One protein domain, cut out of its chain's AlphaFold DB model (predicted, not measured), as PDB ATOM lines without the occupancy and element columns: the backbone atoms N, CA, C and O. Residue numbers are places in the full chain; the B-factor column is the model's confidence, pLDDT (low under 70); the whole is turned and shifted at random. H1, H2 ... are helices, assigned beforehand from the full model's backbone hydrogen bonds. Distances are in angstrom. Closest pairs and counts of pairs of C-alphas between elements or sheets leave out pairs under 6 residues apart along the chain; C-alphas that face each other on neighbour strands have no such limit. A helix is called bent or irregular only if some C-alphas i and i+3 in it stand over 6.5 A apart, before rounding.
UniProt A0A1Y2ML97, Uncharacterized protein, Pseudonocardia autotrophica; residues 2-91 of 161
ATOM      1  N   ASN A   2     226.151 176.226 136.791       63.44
ATOM      2  CA  ASN A   2     225.847 174.997 137.526       63.44
ATOM      3  C   ASN A   2     225.668 173.841 136.522       63.44
ATOM      4  O   ASN A   2     225.112 174.061 135.452       63.44
ATOM      5  N   GLN A   3     226.117 172.622 136.832       62.59
ATOM      6  CA  GLN A   3     226.032 171.473 135.901       62.59
ATOM      7  C   GLN A   3     224.585 171.156 135.471       62.59
ATOM      8  O   GLN A   3     224.341 170.697 134.359       62.59
ATOM      9  N   GLN A   4     223.618 171.480 136.329       65.75
ATOM     10  CA  GLN A   4     222.192 171.315 136.062       65.75
ATOM     11  C   GLN A   4     221.700 172.218 134.922       65.75
ATOM     12  O   GLN A   4     221.055 171.725 134.006       65.75
ATOM     13  N   SER A   5     222.126 173.490 134.873       69.69
ATOM     14  CA  SER A   5     221.737 174.388 133.777       69.69
ATOM     15  C   SER A   5     222.327 173.952 132.433       69.69
ATOM     16  O   SER A   5     221.715 174.186 131.404       69.69
ATOM     17  N   SER A   6     223.499 173.303 132.412       73.94
ATOM     18  CA  SER A   6     224.034 172.731 131.165       73.94
ATOM     19  C   SER A   6     223.292 171.472 130.719       73.94
ATOM     20  O   SER A   6     223.151 171.257 129.521       73.94
ATOM     21  N   THR A   7     222.802 170.647 131.649       80.75
ATOM     22  CA  THR A   7     221.983 169.475 131.311       80.75
ATOM     23  C   THR A   7     220.609 169.889 130.790       80.75
ATOM     24  O   THR A   7     220.186 169.368 129.763       80.75
ATOM     25  N   ASP A   8     219.959 170.863 131.430       83.50
ATOM     26  CA  ASP A   8     218.645 171.364 131.009       83.50
ATOM     27  C   ASP A   8     218.696 171.930 129.582       83.50
ATOM     28  O   ASP A   8     217.848 171.617 128.752       83.50
ATOM     29  N   GLN A   9     219.756 172.673 129.252       85.94
ATOM     30  CA  GLN A   9     219.970 173.220 127.908       85.94
ATOM     31  C   GLN A   9     220.169 172.127 126.847       85.94
ATOM     32  O   GLN A   9     219.632 172.229 125.750       85.94
ATOM     33  N   VAL A  10     220.883 171.041 127.168       88.50
ATOM     34  CA  VAL A  10     221.036 169.900 126.245       88.50
ATOM     35  C   VAL A  10     219.706 169.176 126.027       88.50
ATOM     36  O   VAL A  10     219.388 168.798 124.901       88.50
ATOM     37  N   VAL A  11     218.910 168.989 127.083       91.19
ATOM     38  CA  VAL A  11     217.593 168.343 126.977       91.19
ATOM     39  C   VAL A  11     216.644 169.185 126.126       91.19
ATOM     40  O   VAL A  11     215.997 168.643 125.229       91.19
ATOM     41  N   ILE A  12     216.595 170.501 126.349       94.12
ATOM     42  CA  ILE A  12     215.749 171.391 125.549       94.12
ATOM     43  C   ILE A  12     216.232 171.439 124.098       94.12
ATOM     44  O   ILE A  12     215.400 171.371 123.199       94.12
ATOM     45  N   ALA A  13     217.542 171.431 123.840       95.00
ATOM     46  CA  ALA A  13     218.067 171.359 122.477       95.00
ATOM     47  C   ALA A  13     217.616 170.087 121.733       95.00
ATOM     48  O   ALA A  13     217.348 170.129 120.531       95.00
ATOM     49  N   HIS A  14     217.477 168.954 122.429       95.19
ATOM     50  CA  HIS A  14     216.910 167.744 121.830       95.19
ATOM     51  C   HIS A  14     215.417 167.884 121.521       95.19
ATOM     52  O   HIS A  14     214.984 167.442 120.457       95.19
ATOM     53  N   LEU A  15     214.640 168.512 122.407       95.56
ATOM     54  CA  LEU A  15     213.231 168.813 122.137       95.56
ATOM     55  C   LEU A  15     213.090 169.775 120.954       95.56
ATOM     56  O   LEU A  15     212.304 169.502 120.056       95.56
ATOM     57  N   ALA A  16     213.896 170.835 120.906       97.62
ATOM     58  CA  ALA A  16     213.943 171.784 119.798       97.62
ATOM     59  C   ALA A  16     214.248 171.080 118.469       97.62
ATOM     60  O   ALA A  16     213.570 171.306 117.475       97.62
ATOM     61  N   TRP A  17     215.207 170.153 118.458       97.00
ATOM     62  CA  TRP A  17     215.528 169.374 117.262       97.00
ATOM     63  C   TRP A  17     214.375 168.458 116.803       97.00
ATOM     64  O   TRP A  17     214.118 168.336 115.603       97.00
ATOM     65  N   VAL A  18     213.666 167.812 117.737       97.19
ATOM     66  CA  VAL A  18     212.531 166.932 117.405       97.19
ATOM     67  C   VAL A  18     211.301 167.736 116.992       97.19
ATOM     68  O   VAL A  18     210.715 167.453 115.962       97.19
ATOM     69  N   PHE A  19     210.884 168.730 117.763       96.25
ATOM     70  CA  PHE A  19     209.629 169.442 117.508       96.25
ATOM     71  C   PHE A  19     209.788 170.605 116.527       96.25
ATOM     72  O   PHE A  19     208.842 170.944 115.826       96.25
ATOM     73  N   GLY A  20     210.990 171.169 116.414       95.69
ATOM     74  CA  GLY A  20     211.326 172.214 115.449       95.69
ATOM     75  C   GLY A  20     211.719 171.697 114.071       95.69
ATOM     76  O   GLY A  20     212.104 172.489 113.213       95.69
ATOM     77  N   ASN A  21     211.639 170.385 113.820       92.69
ATOM     78  CA  ASN A  21     211.714 169.882 112.454       92.69
ATOM     79  C   ASN A  21     210.315 169.918 111.819       92.69
ATOM     80  O   ASN A  21     209.321 169.538 112.435       92.69
ATOM     81  N   GLY A  22     210.235 170.370 110.565       90.25
ATOM     82  CA  GLY A  22     208.954 170.538 109.872       90.25
ATOM     83  C   GLY A  22     208.154 169.241 109.683       90.25
ATOM     84  O   GLY A  22     206.948 169.320 109.470       90.25
ATOM     85  N   TRP A  23     208.787 168.062 109.777       93.62
ATOM     86  CA  TRP A  23     208.091 166.774 109.687       93.62
ATOM     87  C   TRP A  23     207.292 166.480 110.953       93.62
ATOM     88  O   TRP A  23     206.078 166.344 110.885       93.62
ATOM     89  N   THR A  24     207.946 166.435 112.113       95.44
ATOM     90  CA  THR A  24     207.272 166.213 113.395       95.44
ATOM     91  C   THR A  24     206.276 167.326 113.684       95.44
ATOM     92  O   THR A  24     205.158 167.033 114.101       95.44
ATOM     93  N   ALA A  25     206.641 168.583 113.413       94.62
ATOM     94  CA  ALA A  25     205.734 169.711 113.581       94.62
ATOM     95  C   ALA A  25     204.454 169.541 112.749       94.62
ATOM     96  O   ALA A  25     203.361 169.681 113.283       94.62
ATOM     97  N   GLY A  26     204.583 169.200 111.462       91.62
ATOM     98  CA  GLY A  26     203.438 169.048 110.563       91.62
ATOM     99  C   GLY A  26     202.635 167.758 110.751       91.62
ATOM    100  O   GLY A  26     201.474 167.723 110.364       91.62
ATOM    101  N   GLU A  27     203.215 166.699 111.320       92.44
ATOM    102  CA  GLU A  27     202.496 165.442 111.574       92.44
ATOM    103  C   GLU A  27     201.826 165.411 112.952       92.44
ATOM    104  O   GLU A  27     200.709 164.914 113.078       92.44
ATOM    105  N   ALA A  28     202.496 165.923 113.989       92.56
ATOM    106  CA  ALA A  28     202.005 165.864 115.364       92.56
ATOM    107  C   ALA A  28     201.276 167.141 115.791       92.56
ATOM    108  O   ALA A  28     200.247 167.047 116.462       92.56
ATOM    109  N   GLY A  29     201.776 168.315 115.390       91.75
ATOM    110  CA  GLY A  29     201.216 169.618 115.762       91.75
ATOM    111  C   GLY A  29     199.707 169.731 115.518       91.75
ATOM    112  O   GLY A  29     198.995 170.108 116.446       91.75
ATOM    113  N   PRO A  30     199.198 169.330 114.339       89.62
ATOM    114  CA  PRO A  30     197.767 169.282 114.025       89.62
ATOM    115  C   PRO A  30     196.857 168.562 115.013       89.62
ATOM    116  O   PRO A  30     195.653 168.776 115.024       89.62
ATOM    117  N   THR A  31     197.407 167.615 115.770       89.56
ATOM    118  CA  THR A  31     196.624 166.736 116.647       89.56
ATOM    119  C   THR A  31     196.612 167.203 118.098       89.56
ATOM    120  O   THR A  31     195.965 166.572 118.933       89.56
ATOM    121  N   MET A  32     197.341 168.279 118.402       89.38
ATOM    122  CA  MET A  32     197.456 168.856 119.737       89.38
ATOM    123  C   MET A  32     196.527 170.051 119.894       89.38
ATOM    124  O   MET A  32     196.327 170.816 118.956       89.38
ATOM    125  N   ALA A  33     196.004 170.247 121.102       89.31
ATOM    126  CA  ALA A  33     195.284 171.471 121.430       89.31
ATOM    127  C   ALA A  33     196.246 172.672 121.467       89.31
ATOM    128  O   ALA A  33     197.413 172.521 121.844       89.31
ATOM    129  N   CYS A  34     195.748 173.883 121.193       89.19
ATOM    130  CA  CYS A  34     196.561 175.108 121.216       89.19
ATOM    131  C   CYS A  34     197.352 175.271 122.523       89.19
ATOM    132  O   CYS A  34     198.529 175.608 122.499       89.19
ATOM    133  N   MET A  35     196.754 174.942 123.676       89.94
ATOM    134  CA  MET A  35     197.449 175.016 124.967       89.94
ATOM    135  C   MET A  35     198.633 174.040 125.094       89.94
ATOM    136  O   MET A  35     199.604 174.333 125.792       89.94
ATOM    137  N   GLU A  36     198.563 172.876 124.445       93.25
ATOM    138  CA  GLU A  36     199.639 171.880 124.435       93.25
ATOM    139  C   GLU A  36     200.756 172.326 123.488       93.25
ATOM    140  O   GLU A  36     201.937 172.260 123.846       93.25
ATOM    141  N   ALA A  37     200.377 172.845 122.315       94.06
ATOM    142  CA  ALA A  37     201.309 173.428 121.361       94.06
ATOM    143  C   ALA A  37     202.063 174.622 121.974       94.06
ATOM    144  O   ALA A  37     203.293 174.660 121.898       94.06
ATOM    145  N   ASP A  38     201.354 175.515 122.669       94.38
ATOM    146  CA  ASP A  38     201.911 176.658 123.394       94.38
ATOM    147  C   ASP A  38     202.881 176.232 124.491       94.38
ATOM    148  O   ASP A  38     203.952 176.816 124.633       94.38
ATOM    149  N   ALA A  39     202.531 175.214 125.280       95.25
ATOM    150  CA  ALA A  39     203.394 174.742 126.360       95.25
ATOM    151  C   ALA A  39     204.731 174.201 125.825       95.25
ATOM    152  O   ALA A  39     205.789 174.470 126.403       95.25
ATOM    153  N   LEU A  40     204.700 173.474 124.704       96.00
ATOM    154  CA  LEU A  40     205.907 172.995 124.030       96.00
ATOM    155  C   LEU A  40     206.711 174.145 123.415       96.00
ATOM    156  O   LEU A  40     207.924 174.211 123.624       96.00
ATOM    157  N   ALA A  41     206.048 175.074 122.722       96.88
ATOM    158  CA  ALA A  41     206.691 176.258 122.158       96.88
ATOM    159  C   ALA A  41     207.372 177.101 123.245       96.88
ATOM    160  O   ALA A  41     208.532 177.474 123.085       96.88
ATOM    161  N   ALA A  42     206.700 177.325 124.377       96.00
ATOM    162  CA  ALA A  42     207.235 178.058 125.521       96.00
ATOM    163  C   ALA A  42     208.496 177.392 126.089       96.00
ATOM    164  O   ALA A  42     209.490 178.067 126.348       96.00
ATOM    165  N   ALA A  43     208.486 176.064 126.254       95.25
ATOM    166  CA  ALA A  43     209.638 175.325 126.771       95.25
ATOM    167  C   ALA A  43     210.847 175.389 125.822       95.25
ATOM    168  O   ALA A  43     211.977 175.593 126.268       95.25
ATOM    169  N   ILE A  44     210.611 175.243 124.516       97.31
ATOM    170  CA  ILE A  44     211.647 175.338 123.478       97.31
ATOM    171  C   ILE A  44     212.201 176.770 123.415       97.31
ATOM    172  O   ILE A  44     213.419 176.968 123.431       97.31
ATOM    173  N   ALA A  45     211.319 177.771 123.429       96.81
ATOM    174  CA  ALA A  45     211.691 179.177 123.373       96.81
ATOM    175  C   ALA A  45     212.478 179.628 124.614       96.81
ATOM    176  O   ALA A  45     213.499 180.296 124.475       96.81
ATOM    177  N   ALA A  46     212.094 179.181 125.814       92.62
ATOM    178  CA  ALA A  46     212.840 179.435 127.052       92.62
ATOM    179  C   ALA A  46     214.250 178.805 127.053       92.62
ATOM    180  O   ALA A  46     215.134 179.243 127.790       92.62
ATOM    181  N   GLY A  47     214.486 177.789 126.215       92.88
ATOM    182  CA  GLY A  47     215.820 177.255 125.930       92.88
ATOM    183  C   GLY A  47     216.630 178.068 124.915       92.88
ATOM    184  O   GLY A  47     217.744 177.674 124.595       92.88
ATOM    185  N   GLY A  48     216.093 179.171 124.389       94.25
ATOM    186  CA  GLY A  48     216.727 180.000 123.360       94.25
ATOM    187  C   GLY A  48     216.519 179.509 121.922       94.25
ATOM    188  O   GLY A  48     217.119 180.059 121.002       94.25
ATOM    189  N   HIS A  49     215.667 178.503 121.708       97.12
ATOM    190  CA  HIS A  49     215.413 177.883 120.402       97.12
ATOM    191  C   HIS A  49     214.167 178.477 119.720       97.12
ATOM    192  O   HIS A  49     213.193 177.788 119.423       97.12
ATOM    193  N   ILE A  50     214.159 179.800 119.538       97.88
ATOM    194  CA  ILE A  50     212.962 180.544 119.102       97.88
ATOM    195  C   ILE A  50     212.498 180.119 117.703       97.88
ATOM    196  O   ILE A  50     211.299 179.985 117.459       97.88
ATOM    197  N   ASP A  51     213.434 179.883 116.784       97.56
ATOM    198  CA  ASP A  51     213.095 179.533 115.406       97.56
ATOM    199  C   ASP A  51     212.492 178.118 115.336       97.56
ATOM    200  O   ASP A  51     211.509 177.897 114.631       97.56
ATOM    201  N   GLU A  52     213.005 177.171 116.127       98.19
ATOM    202  CA  GLU A  52     212.420 175.836 116.281       98.19
ATOM    203  C   GLU A  52     211.020 175.885 116.906       98.19
ATOM    204  O   GLU A  52     210.119 175.181 116.445       98.19
ATOM    205  N   ALA A  53     210.807 176.737 117.913       97.88
ATOM    206  CA  ALA A  53     209.481 176.957 118.491       97.88
ATOM    207  C   ALA A  53     208.499 177.527 117.452       97.88
ATOM    208  O   ALA A  53     207.357 177.077 117.372       97.88
ATOM    209  N   ALA A  54     208.944 178.459 116.605       96.94
ATOM    210  CA  ALA A  54     208.127 179.001 115.521       96.94
ATOM    211  C   ALA A  54     207.791 177.942 114.455       96.94
ATOM    212  O   ALA A  54     206.669 177.919 113.947       96.94
ATOM    213  N   VAL A  55     208.725 177.038 114.126       96.31
ATOM    214  CA  VAL A  55     208.448 175.897 113.231       96.31
ATOM    215  C   VAL A  55     207.409 174.961 113.843       96.31
ATOM    216  O   VAL A  55     206.498 174.534 113.135       96.31
ATOM    217  N   TRP A  56     207.516 174.677 115.142       96.56
ATOM    218  CA  TRP A  56     206.534 173.873 115.865       96.56
ATOM    219  C   TRP A  56     205.130 174.492 115.801       96.56
ATOM    220  O   TRP A  56     204.193 173.833 115.350       96.56
ATOM    221  N   LEU A  57     204.999 175.776 116.151       95.12
ATOM    222  CA  LEU A  57     203.724 176.502 116.091       95.12
ATOM    223  C   LEU A  57     203.153 176.547 114.670       95.12
ATOM    224  O   LEU A  57     201.956 176.366 114.470       95.12
ATOM    225  N   ARG A  58     204.012 176.718 113.659       93.38
ATOM    226  CA  ARG A  58     203.594 176.672 112.254       93.38
ATOM    227  C   ARG A  58     203.062 175.298 111.859       93.38
ATOM    228  O   ARG A  58     202.119 175.220 111.082       93.38
ATOM    229  N   GLY A  59     203.704 174.227 112.324       93.00
ATOM    230  CA  GLY A  59     203.246 172.863 112.076       93.00
ATOM    231  C   GLY A  59     201.895 172.590 112.728       93.00
ATOM    232  O   GLY A  59     201.028 172.015 112.080       93.00
ATOM    233  N   HIS A  60     201.694 173.079 113.954       91.75
ATOM    234  CA  HIS A  60     200.401 173.048 114.637       91.75
ATOM    235  C   HIS A  60     199.305 173.758 113.830       91.75
ATOM    236  O   HIS A  60     198.314 173.125 113.480       91.75
ATOM    237  N   ALA A  61     199.565 174.991 113.392       87.88
ATOM    238  CA  ALA A  61     198.627 175.778 112.589       87.88
ATOM    239  C   ALA A  61     198.390 175.239 111.159       87.88
ATOM    240  O   ALA A  61     197.564 175.769 110.418       87.88
ATOM    241  N   ALA A  62     199.142 174.229 110.701       78.88
ATOM    242  CA  ALA A  62     199.113 173.790 109.301       78.88
ATOM    243  C   ALA A  62     197.901 172.922 108.937       78.88
ATOM    244  O   ALA A  62     197.598 172.781 107.749       78.88
ATOM    245  N   ALA A  63     197.250 172.302 109.919       63.44
ATOM    246  CA  ALA A  63     196.106 171.424 109.681       63.44
ATOM    247  C   ALA A  63     194.787 171.972 110.206       63.44
ATOM    248  O   ALA A  63     193.749 171.392 109.887       63.44
ATOM    249  N   ASP A  64     194.834 173.047 110.987       55.47
ATOM    250  CA  ASP A  64     193.635 173.609 111.564       55.47
ATOM    251  C   ASP A  64     193.026 174.635 110.602       55.47
ATOM    252  O   ASP A  64     193.633 175.644 110.235       55.47
ATOM    253  N   ASN A  65     191.847 174.302 110.091       53.03
ATOM    254  CA  ASN A  65     190.977 175.219 109.367       53.03
ATOM    255  C   ASN A  65     189.815 175.685 110.253       53.03
ATOM    256  O   ASN A  65     188.849 176.241 109.723       53.03
ATOM    257  N   GLU A  66     189.875 175.417 111.560       49.19
ATOM    258  CA  GLU A  66     188.885 175.868 112.520       49.19
ATOM    259  C   GLU A  66     189.140 177.334 112.885       49.19
ATOM    260  O   GLU A  66     190.269 177.788 113.069       49.19
ATOM    261  N   GLU A  67     188.048 178.092 112.981       50.09
ATOM    262  CA  GLU A  67     188.033 179.514 113.348       50.09
ATOM    263  C   GLU A  67     188.582 179.772 114.772       50.09
ATOM    264  O   GLU A  67     188.820 180.925 115.133       50.09
ATOM    265  N   ASP A  68     188.819 178.709 115.551       56.59
ATOM    266  CA  ASP A  68     189.265 178.745 116.947       56.59
ATOM    267  C   ASP A  68     190.795 178.575 117.128       56.59
ATOM    268  O   ASP A  68     191.286 178.710 118.257       56.59
ATOM    269  N   ASP A  69     191.584 178.334 116.064       64.56
ATOM    270  CA  ASP A  69     193.051 178.292 116.189       64.56
ATOM    271  C   ASP A  69     193.635 179.704 116.343       64.56
ATOM    272  O   ASP A  69     193.624 180.554 115.450       64.56
ATOM    273  N   THR A  70     194.230 179.928 117.509       67.81
ATOM    274  CA  THR A  70     194.894 181.179 117.885       67.81
ATOM    275  C   THR A  70     196.115 181.507 117.011       67.81
ATOM    276  O   THR A  70     196.512 182.670 116.916       67.81
ATOM    277  N   HIS A  71     196.702 180.507 116.354       75.00
ATOM    278  CA  HIS A  71     197.910 180.632 115.537       75.00
ATOM    279  C   HIS A  71     197.625 180.763 114.042       75.00
ATOM    280  O   HIS A  71     198.549 181.004 113.255       75.00
ATOM    281  N   TRP A  72     196.363 180.605 113.640       69.62
ATOM    282  CA  TRP A  72     195.973 180.644 112.243       69.62
ATOM    283  C   TRP A  72     196.299 181.999 111.604       69.62
ATOM    284  O   TRP A  72     196.128 183.067 112.196       69.62
ATOM    285  N   GLY A  73     196.805 181.958 110.371       71.44
ATOM    286  CA  GLY A  73     197.130 183.159 109.597       71.44
ATOM    287  C   GLY A  73     198.364 183.934 110.081       71.44
ATOM    288  O   GLY A  73     198.732 184.929 109.456       71.44
ATOM    289  N   LEU A  74     199.048 183.493 111.144       88.00
ATOM    290  CA  LEU A  74     200.291 184.124 111.583       88.00
ATOM    291  C   LEU A  74     201.445 183.788 110.628       88.00
ATOM    292  O   LEU A  74     201.717 182.632 110.289       88.00
ATOM    293  N   SER A  75     202.174 184.824 110.212       91.19
ATOM    294  CA  SER A  75     203.410 184.666 109.448       91.19
ATOM    295  C   SER A  75     204.483 183.961 110.290       91.19
ATOM    296  O   SER A  75     204.431 183.933 111.518       91.19
ATOM    297  N   THR A  76     205.538 183.444 109.652       92.75
ATOM    298  CA  THR A  76     206.678 182.875 110.399       92.75
ATOM    299  C   THR A  76     207.339 183.899 111.330       92.75
ATOM    300  O   THR A  76     207.795 183.525 112.406       92.75
ATOM    301  N   ALA A  77     207.369 185.183 110.958       96.00
ATOM    302  CA  ALA A  77     207.909 186.225 111.829       96.00
ATOM    303  C   ALA A  77     206.983 186.495 113.026       96.00
ATOM    304  O   ALA A  77     207.463 186.556 114.153       96.00
ATOM    305  N   ALA A  78     205.667 186.548 112.813       95.94
ATOM    306  CA  ALA A  78     204.703 186.693 113.902       95.94
ATOM    307  C   ALA A  78     204.726 185.488 114.861       95.94
ATOM    308  O   ALA A  78     204.676 185.670 116.072       95.94
ATOM    309  N   LEU A  79     204.890 184.262 114.347       96.12
ATOM    310  CA  LEU A  79     205.054 183.056 115.171       96.12
ATOM    311  C   LEU A  79     206.350 183.072 115.993       96.12
ATOM    312  O   LEU A  79     206.381 182.561 117.113       96.12
ATOM    313  N   ARG A  80     207.415 183.686 115.470       97.56
ATOM    314  CA  ARG A  80     208.661 183.910 116.211       97.56
ATOM    315  C   ARG A  80     208.449 184.884 117.372       97.56
ATOM    316  O   ARG A  80     208.900 184.611 118.483       97.56
ATOM    317  N   ASP A  81     207.725 185.976 117.137       97.56
ATOM    318  CA  ASP A  81     207.354 186.930 118.189       97.56
ATOM    319  C   ASP A  81     206.397 186.296 119.209       97.56
ATOM    320  O   ASP A  81     206.495 186.559 120.408       97.56
ATOM    321  N   TYR A  82     205.523 185.391 118.764       96.44
ATOM    322  CA  TYR A  82     204.623 184.649 119.644       96.44
ATOM    323  C   TYR A  82     205.397 183.684 120.550       96.44
ATOM    324  O   TYR A  82     205.159 183.641 121.755       96.44
ATOM    325  N   ALA A  83     206.403 182.983 120.017       97.19
ATOM    326  CA  ALA A  83     207.307 182.162 120.819       97.19
ATOM    327  C   ALA A  83     208.082 182.990 121.866       97.19
ATOM    328  O   ALA A  83     208.221 182.556 123.011       97.19
ATOM    329  N   LEU A  84     208.532 184.202 121.515       96.81
ATOM    330  CA  LEU A  84     209.155 185.134 122.468       96.81
ATOM    331  C   LEU A  84     208.171 185.581 123.556       96.81
ATOM    332  O   LEU A  84     208.523 185.590 124.735       96.81
ATOM    333  N   MET A  85     206.928 185.898 123.187       95.50
ATOM    334  CA  MET A  85     205.871 186.229 124.144       95.50
ATOM    335  C   MET A  85     205.622 185.076 125.125       95.50
ATOM    336  O   MET A  85     205.564 185.305 126.333       95.50
ATOM    337  N   LEU A  86     205.528 183.836 124.636       94.69
ATOM    338  CA  LEU A  86     205.360 182.648 125.479       94.69
ATOM    339  C   LEU A  86     206.539 182.426 126.441       94.69
ATOM    340  O   LEU A  86     206.335 181.949 127.558       94.69
ATOM    341  N   ALA A  87     207.757 182.800 126.038       93.75
ATOM    342  CA  ALA A  87     208.946 182.782 126.892       93.75
ATOM    343  C   ALA A  87     209.022 183.969 127.878       93.75
ATOM    344  O   ALA A  87     209.923 184.018 128.714       93.75
ATOM    345  N   GLY A  88     208.082 184.919 127.809       92.06
ATOM    346  CA  GLY A  88     208.072 186.130 128.634       92.06
ATOM    347  C   GLY A  88     209.023 187.232 128.151       92.06
ATOM    348  O   GLY A  88     209.283 188.176 128.895       92.06
ATOM    349  N   GLU A  89     209.534 187.126 126.924       93.50
ATOM    350  CA  GLU A  89     210.467 188.079 126.300       93.50
ATOM    351  C   GLU A  89     209.802 188.975 125.238       93.50
ATOM    352  O   GLU A  89     210.486 189.709 124.528       93.50
ATOM    353  N   GLY A  90     208.473 188.945 125.135       92.88
ATOM    354  CA  GLY A  90     207.702 189.746 124.187       92.88
ATOM    355  C   GLY A  90     206.255 189.941 124.629       92.88
ATOM    356  O   GLY A  90     205.864 189.588 125.744       92.88
ATOM    357  N   SER A  91     205.447 190.508 123.743       95.06
ATOM    358  CA  SER A  91     204.047 190.835 123.997       95.06
ATOM    359  C   SER A  91     203.155 190.494 122.810       95.06
ATOM    360  O   SER A  91     203.579 190.539 121.657       95.06
TER     361      SER A  91
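Overview. This is residues 2 to 91 of the 161 residues of an uncharacterized protein of Pseudonocardia autotrophica (UniProt A0A1Y2ML97). A helical hairpin, H3 and H4, makes the core; H5 crosses it on one side, H2 packs on H4 on the opposite side, and the long H1 meets the hairpin with its later part while residues 2 to 7 stick out. The printed part has 90 residues with five named helices, H1 to H5 in order, and no named strand: all helix, mostly in crossed packing. It is compact, with a radius of gyration of the C-alphas of 12.6 A, yet elongated, spanning 45 by 28 by 19 A.

Arrangement. H1, residues 3 to 19, touches H3, residues 34 to 46, with residues 12 to 16 alone; the closest C-alphas, of Ala 16 and Ile 44, are 5.6 A apart. H2, residues 22 to 31, touches the hub H4, residues 50 to 60, at a steep tilt of 50 degrees, the closest C-alphas being Gly 29 and His 60, 3.7 A. H3 and H4 form a hairpin at a shallow tilt of 14 degrees, opposite ways, closest at the C-alphas of Ala 41 and Ala 53, 4.7 A. H5, residues 76 to 86, touches H4 about perpendicular at 74 degrees, closest at the C-alphas of Ala 54 and Arg 80, 5.0 A. H5 is apart from H1 and H2. Every O i to N i+4 pair is within hydrogen-bond range in H1, H3, H4 and H5, and 4 of 6 in H2.

Along the chain. H1 begins at C-alpha 3 (226.032, 171.473, 135.901) and is 24.7 A long. H2 is only just irregular, C-alphas 27 and 30 being 6.6 A apart. H3 is 17.8 A long, H4 15.3 A. H5, 15.1 A, ends at C-alpha 86 (205.360, 182.648, 125.479).

Size, cuts and confidence. The C-alphas farthest apart, of Asn 2 and Glu 67, are 45.1 A apart. The printed part has no cut; the link from H4 to H5, residues 61 to 75, is long. Residues 2 to 5, 63 to 70 and 72 have pLDDT under 70.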